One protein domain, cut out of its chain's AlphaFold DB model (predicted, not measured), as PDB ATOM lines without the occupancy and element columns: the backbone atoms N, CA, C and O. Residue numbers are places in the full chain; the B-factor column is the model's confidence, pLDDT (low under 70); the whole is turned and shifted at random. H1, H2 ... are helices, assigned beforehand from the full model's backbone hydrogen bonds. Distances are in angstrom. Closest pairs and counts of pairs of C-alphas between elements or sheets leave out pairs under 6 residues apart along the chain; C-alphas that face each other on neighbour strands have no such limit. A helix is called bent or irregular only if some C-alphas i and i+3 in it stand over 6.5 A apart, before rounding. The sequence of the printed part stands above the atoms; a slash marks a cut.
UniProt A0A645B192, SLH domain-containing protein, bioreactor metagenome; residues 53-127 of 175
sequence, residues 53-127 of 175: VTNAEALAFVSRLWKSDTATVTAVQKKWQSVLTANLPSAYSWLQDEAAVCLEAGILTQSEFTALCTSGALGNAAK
ATOM      1  N   VAL A  53      97.099 117.020 114.873       93.94
ATOM      2  CA  VAL A  53      97.473 116.531 116.202       93.94
ATOM      3  C   VAL A  53      98.936 116.095 116.182       93.94
ATOM      4  O   VAL A  53      99.379 115.387 115.275       93.94
ATOM      5  N   THR A  54      99.704 116.524 117.177       96.81
ATOM      6  CA  THR A  54     101.105 116.127 117.365       96.81
ATOM      7  C   THR A  54     101.222 114.714 117.935       96.81
ATOM      8  O   THR A  54     100.274 114.179 118.507       96.81
ATOM      9  N   ASN A  55     102.397 114.088 117.831       98.06
ATOM     10  CA  ASN A  55     102.628 112.783 118.462       98.06
ATOM     11  C   ASN A  55     102.420 112.833 119.988       98.06
ATOM     12  O   ASN A  55     101.853 111.897 120.543       98.06
ATOM     13  N   ALA A  56     102.817 113.918 120.662       97.06
ATOM     14  CA  ALA A  56     102.578 114.098 122.094       97.06
ATOM     15  C   ALA A  56     101.079 114.163 122.434       97.06
ATOM     16  O   ALA A  56     100.612 113.424 123.298       97.06
ATOM     17  N   GLU A  57     100.314 114.999 121.726       94.62
ATOM     18  CA  GLU A  57      98.858 115.112 121.916       94.62
ATOM     19  C   GLU A  57      98.154 113.776 121.598       94.62
ATOM     20  O   GLU A  57      97.284 113.338 122.346       94.62
ATOM     21  N   ALA A  58      98.579 113.073 120.541       95.69
ATOM     22  CA  ALA A  58      98.040 111.764 120.179       95.69
ATOM     23  C   ALA A  58      98.269 110.713 121.275       95.69
ATOM     24  O   ALA A  58      97.334 109.993 121.624       95.69
ATOM     25  N   LEU A  59      99.485 110.637 121.834       96.56
ATOM     26  CA  LEU A  59      99.805 109.744 122.952       96.56
ATOM     27  C   LEU A  59      98.964 110.069 124.188       96.56
ATOM     28  O   LEU A  59      98.431 109.154 124.815       96.56
ATOM     29  N   ALA A  60      98.770 111.357 124.482       93.81
ATOM     30  CA  ALA A  60      97.902 111.777 125.571       93.81
ATOM     31  C   ALA A  60      96.465 111.266 125.382       93.81
ATOM     32  O   ALA A  60      95.901 110.664 126.295       93.81
ATOM     33  N   PHE A  61      95.897 111.409 124.181       91.25
ATOM     34  CA  PHE A  61      94.550 110.914 123.889       91.25
ATOM     35  C   PHE A  61      94.433 109.395 123.999       91.25
ATOM     36  O   PHE A  61      93.531 108.901 124.674       91.25
ATOM     37  N   VAL A  62      95.343 108.635 123.380       94.06
ATOM     38  CA  VAL A  62      95.240 107.168 123.414       94.06
ATOM     39  C   VAL A  62      95.502 106.600 124.806       94.06
ATOM     40  O   VAL A  62      94.941 105.561 125.142       94.06
ATOM     41  N   SER A  63      96.295 107.278 125.644       94.19
ATOM     42  CA  SER A  63      96.538 106.837 127.022       94.19
ATOM     43  C   SER A  63      95.244 106.773 127.841       94.19
ATOM     44  O   SER A  63      95.064 105.859 128.639       94.19
ATOM     45  N   ARG A  64      94.287 107.673 127.578       91.44
ATOM     46  CA  ARG A  64      93.008 107.763 128.305       91.44
ATOM     47  C   ARG A  64      92.050 106.619 127.988       91.44
ATOM     48  O   ARG A  64      91.116 106.372 128.746       91.44
ATOM     49  N   LEU A  65      92.286 105.887 126.899       90.69
ATOM     50  CA  LEU A  65      91.551 104.654 126.604       90.69
ATOM     51  C   LEU A  65      91.905 103.538 127.592       90.69
ATOM     52  O   LEU A  65      91.097 102.635 127.820       90.69
ATOM     53  N   TRP A  66      93.080 103.620 128.220       87.44
ATOM     54  CA  TRP A  66      93.460 102.753 129.322       87.44
ATOM     55  C   TRP A  66      92.764 103.226 130.603       87.44
ATOM     56  O   TRP A  66      93.305 104.000 131.389       87.44
ATOM     57  N   LYS A  67      91.507 102.797 130.768       78.50
ATOM     58  CA  LYS A  67      90.646 103.164 131.901       78.50
ATOM     59  C   LYS A  67      91.293 102.777 133.235       78.50
ATOM     60  O   LYS A  67      91.183 101.631 133.666       78.50
ATOM     61  N   SER A  68      91.891 103.760 133.894       84.31
ATOM     62  CA  SER A  68      92.599 103.611 135.163       84.31
ATOM     63  C   SER A  68      92.242 104.752 136.107       84.31
ATOM     64  O   SER A  68      91.963 105.869 135.673       84.31
ATOM     65  N   ASP A  69      92.242 104.473 137.408       90.12
ATOM     66  CA  ASP A  69      92.059 105.506 138.426       90.12
ATOM     67  C   ASP A  69      93.354 106.303 138.674       90.12
ATOM     68  O   ASP A  69      94.461 105.900 138.302       90.12
ATOM     69  N   THR A  70      93.224 107.457 139.329       89.94
ATOM     70  CA  THR A  70      94.353 108.355 139.626       89.94
ATOM     71  C   THR A  70      95.442 107.680 140.465       89.94
ATOM     72  O   THR A  70      96.626 107.980 140.301       89.94
ATOM     73  N   ALA A  71      95.073 106.754 141.355       93.75
ATOM     74  CA  ALA A  71      96.033 106.049 142.201       93.75
ATOM     75  C   ALA A  71      96.914 105.104 141.369       93.75
ATOM     76  O   ALA A  71      98.131 105.061 141.554       93.75
ATOM     77  N   THR A  72      96.308 104.409 140.409       95.25
ATOM     78  CA  THR A  72      96.986 103.533 139.456       95.25
ATOM     79  C   THR A  72      97.916 104.338 138.562       95.25
ATOM     80  O   THR A  72      99.090 103.993 138.450       95.25
ATOM     81  N   VAL A  73      97.438 105.451 137.995       94.50
ATOM     82  CA  VAL A  73      98.270 106.344 137.171       94.50
ATOM     83  C   VAL A  73      99.478 106.852 137.963       94.50
ATOM     84  O   VAL A  73     100.604 106.753 137.484       94.50
ATOM     85  N   THR A  74      99.284 107.273 139.216       95.44
ATOM     86  CA  THR A  74     100.382 107.722 140.092       95.44
ATOM     87  C   THR A  74     101.411 106.611 140.342       95.44
ATOM     88  O   THR A  74     102.622 106.843 140.307       95.44
ATOM     89  N   ALA A  75     100.955 105.381 140.595       97.00
ATOM     90  CA  ALA A  75     101.846 104.242 140.805       97.00
ATOM     91  C   ALA A  75     102.646 103.897 139.537       97.00
ATOM     92  O   ALA A  75     103.844 103.612 139.614       97.00
ATOM     93  N   VAL A  76     101.996 103.961 138.373       97.31
ATOM     94  CA  VAL A  76     102.600 103.725 137.058       97.31
ATOM     95  C   VAL A  76     103.624 104.806 136.713       97.31
ATOM     96  O   VAL A  76     104.752 104.481 136.339       97.31
ATOM     97  N   GLN A  77     103.291 106.080 136.919       97.06
ATOM     98  CA  GLN A  77     104.214 107.200 136.741       97.06
ATOM     99  C   GLN A  77     105.470 107.015 137.597       97.06
ATOM    100  O   GLN A  77     106.589 107.069 137.081       97.06
ATOM    101  N   LYS A  78     105.302 106.648 138.873       97.88
ATOM    102  CA  LYS A  78     106.425 106.381 139.778       97.88
ATOM    103  C   LYS A  78     107.289 105.208 139.312       97.88
ATOM    104  O   LYS A  78     108.515 105.283 139.408       97.88
ATOM    105  N   LYS A  79     106.676 104.134 138.803       98.00
ATOM    106  CA  LYS A  79     107.383 102.966 138.243       98.00
ATOM    107  C   LYS A  79     108.270 103.364 137.061       98.00
ATOM    108  O   LYS A  79     109.408 102.907 136.979       98.00
ATOM    109  N   TRP A  80     107.772 104.229 136.179       98.00
ATOM    110  CA  TRP A  80     108.476 104.658 134.966       98.00
ATOM    111  C   TRP A  80     109.300 105.944 135.127       98.00
ATOM    112  O   TRP A  80     109.961 106.363 134.177       98.00
ATOM    113  N   GLN A  81     109.337 106.546 136.320       97.81
ATOM    114  CA  GLN A  81     109.973 107.844 136.584       97.81
ATOM    115  C   GLN A  81     111.411 107.948 136.059       97.81
ATOM    116  O   GLN A  81     111.792 108.990 135.525       97.81
ATOM    117  N   SER A  82     112.223 106.895 136.200       98.06
ATOM    118  CA  SER A  82     113.617 106.902 135.730       98.06
ATOM    119  C   SER A  82     113.703 107.045 134.209       98.06
ATOM    120  O   SER A  82     114.481 107.854 133.709       98.06
ATOM    121  N   VAL A  83     112.861 106.314 133.477       97.75
ATOM    122  CA  VAL A  83     112.768 106.370 132.015       97.75
ATOM    123  C   VAL A  83     112.226 107.720 131.563       97.75
ATOM    124  O   VAL A  83     112.787 108.316 130.644       97.75
ATOM    125  N   LEU A  84     111.180 108.223 132.223       97.56
ATOM    126  CA  LEU A  84     110.588 109.525 131.913       97.56
ATOM    127  C   LEU A  84     111.605 110.650 132.108       97.56
ATOM    128  O   LEU A  84     111.854 111.412 131.183       97.56
ATOM    129  N   THR A  85     112.261 110.711 133.267       96.38
ATOM    130  CA  THR A  85     113.219 111.783 133.595       96.38
ATOM    131  C   THR A  85     114.447 111.761 132.686       96.38
ATOM    132  O   THR A  85     115.008 112.809 132.383       96.38
ATOM    133  N   ALA A  86     114.874 110.576 132.241       97.00
ATOM    134  CA  ALA A  86     116.038 110.439 131.373       97.00
ATOM    135  C   ALA A  86     115.769 110.856 129.918       97.00
ATOM    136  O   ALA A  86     116.707 111.249 129.230       97.00
ATOM    137  N   ASN A  87     114.524 110.745 129.439       97.12
ATOM    138  CA  ASN A  87     114.226 110.856 128.007       97.12
ATOM    139  C   ASN A  87     113.231 111.966 127.660       97.12
ATOM    140  O   ASN A  87     113.375 112.575 126.605       97.12
ATOM    141  N   LEU A  88     112.232 112.240 128.504       97.62
ATOM    142  CA  LEU A  88     111.167 113.196 128.207       97.62
ATOM    143  C   LEU A  88     111.699 114.639 128.304       97.62
ATOM    144  O   LEU A  88     112.112 115.063 129.386       97.62
ATOM    145  N   PRO A  89     111.678 115.430 127.213       97.00
ATOM    146  CA  PRO A  89     112.136 116.814 127.265       97.00
ATOM    147  C   PRO A  89     111.245 117.662 128.181       97.00
ATOM    148  O   PRO A  89     110.030 117.476 128.225       97.00
ATOM    149  N   SER A  90     111.824 118.658 128.857       95.56
ATOM    150  CA  SER A  90     111.108 119.511 129.825       95.56
ATOM    151  C   SER A  90     109.887 120.240 129.244       95.56
ATOM    152  O   SER A  90     108.904 120.450 129.957       95.56
ATOM    153  N   ALA A  91     109.911 120.561 127.944       96.69
ATOM    154  CA  ALA A  91     108.783 121.138 127.206       96.69
ATOM    155  C   ALA A  91     107.526 120.240 127.189       96.69
ATOM    156  O   ALA A  91     106.420 120.738 127.002       96.69
ATOM    157  N   TYR A  92     107.689 118.933 127.419       96.81
ATOM    158  CA  TYR A  92     106.616 117.938 127.482       96.81
ATOM    159  C   TYR A  92     106.422 117.389 128.899       96.81
ATOM    160  O   TYR A  92     105.918 116.287 129.072       96.81
ATOM    161  N   SER A  93     106.810 118.141 129.933       95.38
ATOM    162  CA  SER A  93     106.623 117.732 131.335       95.38
ATOM    163  C   SER A  93     105.165 117.424 131.699       95.38
ATOM    164  O   SER A  93     104.935 116.606 132.584       95.38
ATOM    165  N   TRP A  94     104.207 118.017 130.983       93.81
ATOM    166  CA  TRP A  94     102.774 117.749 131.102       93.81
ATOM    167  C   TRP A  94     102.349 116.354 130.610       93.81
ATOM    168  O   TRP A  94     101.249 115.942 130.933       93.81
ATOM    169  N   LEU A  95     103.193 115.633 129.859       96.25
ATOM    170  CA  LEU A  95     102.897 114.310 129.285       96.25
ATOM    171  C   LEU A  95     103.333 113.148 130.200       96.25
ATOM    172  O   LEU A  95     103.297 111.994 129.791       96.25
ATOM    173  N   GLN A  96     103.857 113.413 131.401       96.44
ATOM    174  CA  GLN A  96     104.489 112.367 132.221       96.44
ATOM    175  C   GLN A  96     103.540 111.220 132.573       96.44
ATOM    176  O   GLN A  96     103.936 110.058 132.459       96.44
ATOM    177  N   ASP A  97     102.311 111.541 132.969       95.88
ATOM    178  CA  ASP A  97     101.315 110.552 133.371       95.88
ATOM    179  C   ASP A  97     100.895 109.701 132.168       95.88
ATOM    180  O   ASP A  97     100.941 108.470 132.212       95.88
ATOM    181  N   GLU A  98     100.579 110.349 131.047       95.88
ATOM    182  CA  GLU A  98     100.151 109.681 129.823       95.88
ATOM    183  C   GLU A  98     101.273 108.860 129.186       95.88
ATOM    184  O   GLU A  98     101.040 107.740 128.734       95.88
ATOM    185  N   ALA A  99     102.510 109.359 129.197       97.75
ATOM    186  CA  ALA A  99     103.672 108.614 128.722       97.75
ATOM    187  C   ALA A  99     103.929 107.366 129.575       97.75
ATOM    188  O   ALA A  99     104.226 106.301 129.027       97.75
ATOM    189  N   ALA A 100     103.782 107.469 130.901       98.06
ATOM    190  CA  ALA A 100     103.898 106.323 131.796       98.06
ATOM    191  C   ALA A 100     102.833 105.268 131.486       98.06
ATOM    192  O   ALA A 100     103.146 104.082 131.389       98.06
ATOM    193  N   VAL A 101     101.589 105.705 131.277       97.38
ATOM    194  CA  VAL A 101     100.486 104.834 130.862       97.38
ATOM    195  C   VAL A 101     100.778 104.186 129.512       97.38
ATOM    196  O   VAL A 101     100.595 102.980 129.368       97.38
ATOM    197  N   CYS A 102     101.281 104.934 128.527       98.06
ATOM    198  CA  CYS A 102     101.629 104.374 127.224       98.06
ATOM    199  C   CYS A 102     102.707 103.287 127.314       98.06
ATOM    200  O   CYS A 102     102.632 102.305 126.572       98.06
ATOM    201  N   LEU A 103     103.681 103.442 128.213       98.06
ATOM    202  CA  LEU A 103     104.700 102.427 128.487       98.06
ATOM    203  C   LEU A 103     104.106 101.213 129.215       98.06
ATOM    204  O   LEU A 103     104.361 100.076 128.825       98.06
ATOM    205  N   GLU A 104     103.288 101.443 130.243       96.88
ATOM    206  CA  GLU A 104     102.681 100.376 131.044       96.88
ATOM    207  C   GLU A 104     101.698  99.523 130.247       96.88
ATOM    208  O   GLU A 104     101.738  98.298 130.310       96.88
ATOM    209  N   ALA A 105     100.833 100.169 129.467       95.44
ATOM    210  CA  ALA A 105      99.812  99.514 128.661       95.44
ATOM    211  C   ALA A 105     100.380  98.862 127.386       95.44
ATOM    212  O   ALA A 105      99.627  98.265 126.614       95.44
ATOM    213  N   GLY A 106     101.687  99.003 127.128       96.69
ATOM    214  CA  GLY A 106     102.346  98.477 125.932       96.69
ATOM    215  C   GLY A 106     101.978  99.208 124.635       96.69
ATOM    216  O   GLY A 106     102.226  98.686 123.546       96.69
ATOM    217  N   ILE A 107     101.402 100.415 124.727       97.50
ATOM    218  CA  ILE A 107     101.142 101.295 123.574       97.50
ATOM    219  C   ILE A 107     102.473 101.659 122.906       97.50
ATOM    220  O   ILE A 107     102.611 101.569 121.680       97.50
ATOM    221  N   LEU A 108     103.468 101.986 123.732       97.88
ATOM    222  CA  LEU A 108     104.855 102.189 123.343       97.88
ATOM    223  C   LEU A 108     105.764 101.237 124.113       97.88
ATOM    224  O   LEU A 108     105.611 101.024 125.311       97.88
ATOM    225  N   THR A 109     106.774 100.722 123.430       97.69
ATOM    226  CA  THR A 109     107.955 100.151 124.077       97.69
ATOM    227  C   THR A 109     108.882 101.269 124.563       97.69
ATOM    228  O   THR A 109     108.843 102.400 124.071       97.69
ATOM    229  N   GLN A 110     109.782 100.958 125.501       97.88
ATOM    230  CA  GLN A 110     110.769 101.928 125.987       97.88
ATOM    231  C   GLN A 110     111.673 102.468 124.865       97.88
ATOM    232  O   GLN A 110     112.012 103.652 124.867       97.88
ATOM    233  N   SER A 111     112.053 101.628 123.896       97.75
ATOM    234  CA  SER A 111     112.865 102.041 122.745       97.75
ATOM    235  C   SER A 111     112.103 102.988 121.815       97.75
ATOM    236  O   SER A 111     112.654 104.015 121.428       97.75
ATOM    237  N   GLU A 112     110.834 102.697 121.508       97.81
ATOM    238  CA  GLU A 112     109.970 103.586 120.716       97.81
ATOM    239  C   GLU A 112     109.772 104.938 121.416       97.81
ATOM    240  O   GLU A 112     109.933 105.985 120.788       97.81
ATOM    241  N   PHE A 113     109.497 104.933 122.726       98.25
ATOM    242  CA  PHE A 113     109.366 106.160 123.516       98.25
ATOM    243  C   PHE A 113     110.652 106.996 123.499       98.25
ATOM    244  O   PHE A 113     110.622 108.201 123.238       98.25
ATOM    245  N   THR A 114     111.800 106.351 123.711       97.62
ATOM    246  CA  THR A 114     113.114 107.010 123.706       97.62
ATOM    247  C   THR A 114     113.424 107.614 122.337       97.62
ATOM    248  O   THR A 114     113.888 108.752 122.244       97.62
ATOM    249  N   ALA A 115     113.121 106.889 121.257       97.50
ATOM    250  CA  ALA A 115     113.312 107.372 119.896       97.50
ATOM    251  C   ALA A 115     112.408 108.576 119.586       97.50
ATOM    252  O   ALA A 115     112.882 109.559 119.015       97.50
ATOM    253  N   LEU A 116     111.137 108.553 120.002       97.19
ATOM    254  CA  LEU A 116     110.218 109.689 119.837       97.19
ATOM    255  C   LEU A 116     110.711 110.940 120.569       97.19
ATOM    256  O   LEU A 116     110.660 112.038 120.012       97.19
ATOM    257  N   CYS A 117     111.212 110.772 121.793       96.88
ATOM    258  CA  CYS A 117     111.714 111.882 122.595       96.88
ATOM    259  C   CYS A 117     113.008 112.475 122.021       96.88
ATOM    260  O   CYS A 117     113.109 113.684 121.831       96.88
ATOM    261  N   THR A 118     113.991 111.628 121.711       94.88
ATOM    262  CA  THR A 118     115.341 112.068 121.310       94.88
ATOM    263  C   THR A 118     115.413 112.577 119.872       94.88
ATOM    264  O   THR A 118     116.234 113.438 119.570       94.88
ATOM    265  N   SER A 119     114.527 112.110 118.986       96.44
ATOM    266  CA  SER A 119     114.409 112.636 117.618       96.44
ATOM    267  C   SER A 119     113.672 113.979 117.530       96.44
ATOM    268  O   SER A 119     113.611 114.568 116.453       96.44
ATOM    269  N   GLY A 120     113.067 114.451 118.628       94.81
ATOM    270  CA  GLY A 120     112.176 115.615 118.624       94.81
ATOM    271  C   GLY A 120     110.806 115.346 117.987       94.81
ATOM    272  O   GLY A 120     110.011 116.271 117.826       94.81
ATOM    273  N   ALA A 121     110.494 114.089 117.650       97.12
ATOM    274  CA  ALA A 121     109.271 113.732 116.941       97.12
ATOM    275  C   ALA A 121     107.985 113.962 117.748       97.12
ATOM    276  O   ALA A 121     106.921 114.046 117.140       97.12
ATOM    277  N   LEU A 122     108.057 114.118 119.075       97.62
ATOM    278  CA  LEU A 122     106.895 114.439 119.917       97.62
ATOM    279  C   LEU A 122     106.097 115.655 119.416       97.62
ATOM    280  O   LEU A 122     104.869 115.619 119.442       97.62
ATOM    281  N   GLY A 123     106.776 116.689 118.909       96.94
ATOM    282  CA  GLY A 123     106.137 117.904 118.388       96.94
ATOM    283  C   GLY A 123     105.707 117.820 116.923       96.94
ATOM    284  O   GLY A 123     105.040 118.724 116.427       96.94
ATOM    285  N   ASN A 124     106.078 116.752 116.216       97.69
ATOM    286  CA  ASN A 124     105.702 116.563 114.819       97.69
ATOM    287  C   ASN A 124     104.250 116.088 114.721       97.69
ATOM    288  O   ASN A 124     103.759 115.394 115.614       97.69
ATOM    289  N   ALA A 125     103.594 116.397 113.600       97.81
ATOM    290  CA  ALA A 125     102.273 115.861 113.289       97.81
ATOM    291  C   ALA A 125     102.287 114.323 113.326       97.81
ATOM    292  O   ALA A 125     103.169 113.678 112.743       97.81
ATOM    293  N   ALA A 126     101.306 113.739 114.010       97.12
ATOM    294  CA  ALA A 126     101.170 112.300 114.115       97.12
ATOM    295  C   ALA A 126     100.786 111.698 112.762       97.12
ATOM    296  O   ALA A 126      99.828 112.115 112.107       97.12
ATOM    297  N   LYS A 127     101.538 110.685 112.329       96.12
ATOM    298  CA  LYS A 127     101.195 109.940 111.116       96.12
ATOM    299  C   LYS A 127      99.966 109.072 111.372       96.12
ATOM    300  O   LYS A 127      99.856 108.440 112.422       96.12
TER     301      LYS A 127
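What this domain is: This is residues 53 to 127 of the 175 residues of the protein "SLH domain-containing protein" of bioreactor metagenome (UniProt A0A645B192). Four helices make a small rounded body in which H3 runs through the middle, with H1 and H2 on opposite sides of it and the short H4 near a third side, touching only the last part of H2. H2, the longest helix, has a kink and crosses H3 steeply, and the last residues, 119 to 127, fold back toward the beginning of the printed part. The printed part has 75 residues with four named helices, in the order H1, H2, H3, H4, and no named strand. Its class is all helix, and its helix packing is mostly crossed, with no touching pair at a shallow tilt. The whole is compact, with a radius of gyration of the C-alphas of 11.2 A and spans of 31 by 24 by 20 A.

Where its parts are: H1, residues 55 to 63, begins with C-alpha 55 at (102.628, 112.783, 118.462) and is 12.1 A long from first to last C-alpha. H2, residues 70 to 87, is 23.2 A long, from C-alpha 70 at (94.353, 108.355, 139.626). It has a kink of 63 degrees near residue 80 and is irregular: C-alphas 79 and 82 are 7.8 A apart. H3, residues 90 to 104, is 20.9 A long and is irregular too, with C-alphas 91 and 94 7.9 A apart. H4, residues 110 to 118, is 12.1 A long and ends with C-alpha 118 at (115.341, 112.068, 121.310).

How they stand to each other: H1 touches H3 at a steep tilt of 39 degrees, the same way; their closest C-alphas, of Ala 60 and Glu 98, are 5.2 A apart. H2 touches H3 at a steep tilt of 61 degrees, opposite ways, with the C-alphas of Gln 77 and Ala 100 closest at 5.0 A. H2 touches H4 with residues 83 to 87 alone, at a steep tilt of 61 degrees, the same way; the closest C-alphas, of Asn 87 and Thr 114, are 5.9 A apart. H3 and H4 are close but not clearly touching, at a shallow tilt of 14 degrees, opposite ways; their closest C-alphas, of Leu 103 and Gln 110, are 6.6 A apart. H1 and H2 are apart, and H1 and H4 are only just apart, at 8.3 A between their closest C-alphas. In H1 and H4 every O i to N i+4 pair is within hydrogen-bond range; in H2 it is 12 of 14 and in H3 6 of 11.

The domain as a whole: The two C-alphas farthest apart, of Ala 71 and Lys 127, are 31.8 A apart, while the first and last printed C-alphas, of Val 53 and Lys 127, are 9.1 A apart. The printed part has no cut. The links from H2 to H3 and from H3 to H4 are tight, the link from H1 to H2 is short, and no link is long. The mean pLDDT of the printed part is 95.7, and no printed residue is under 70.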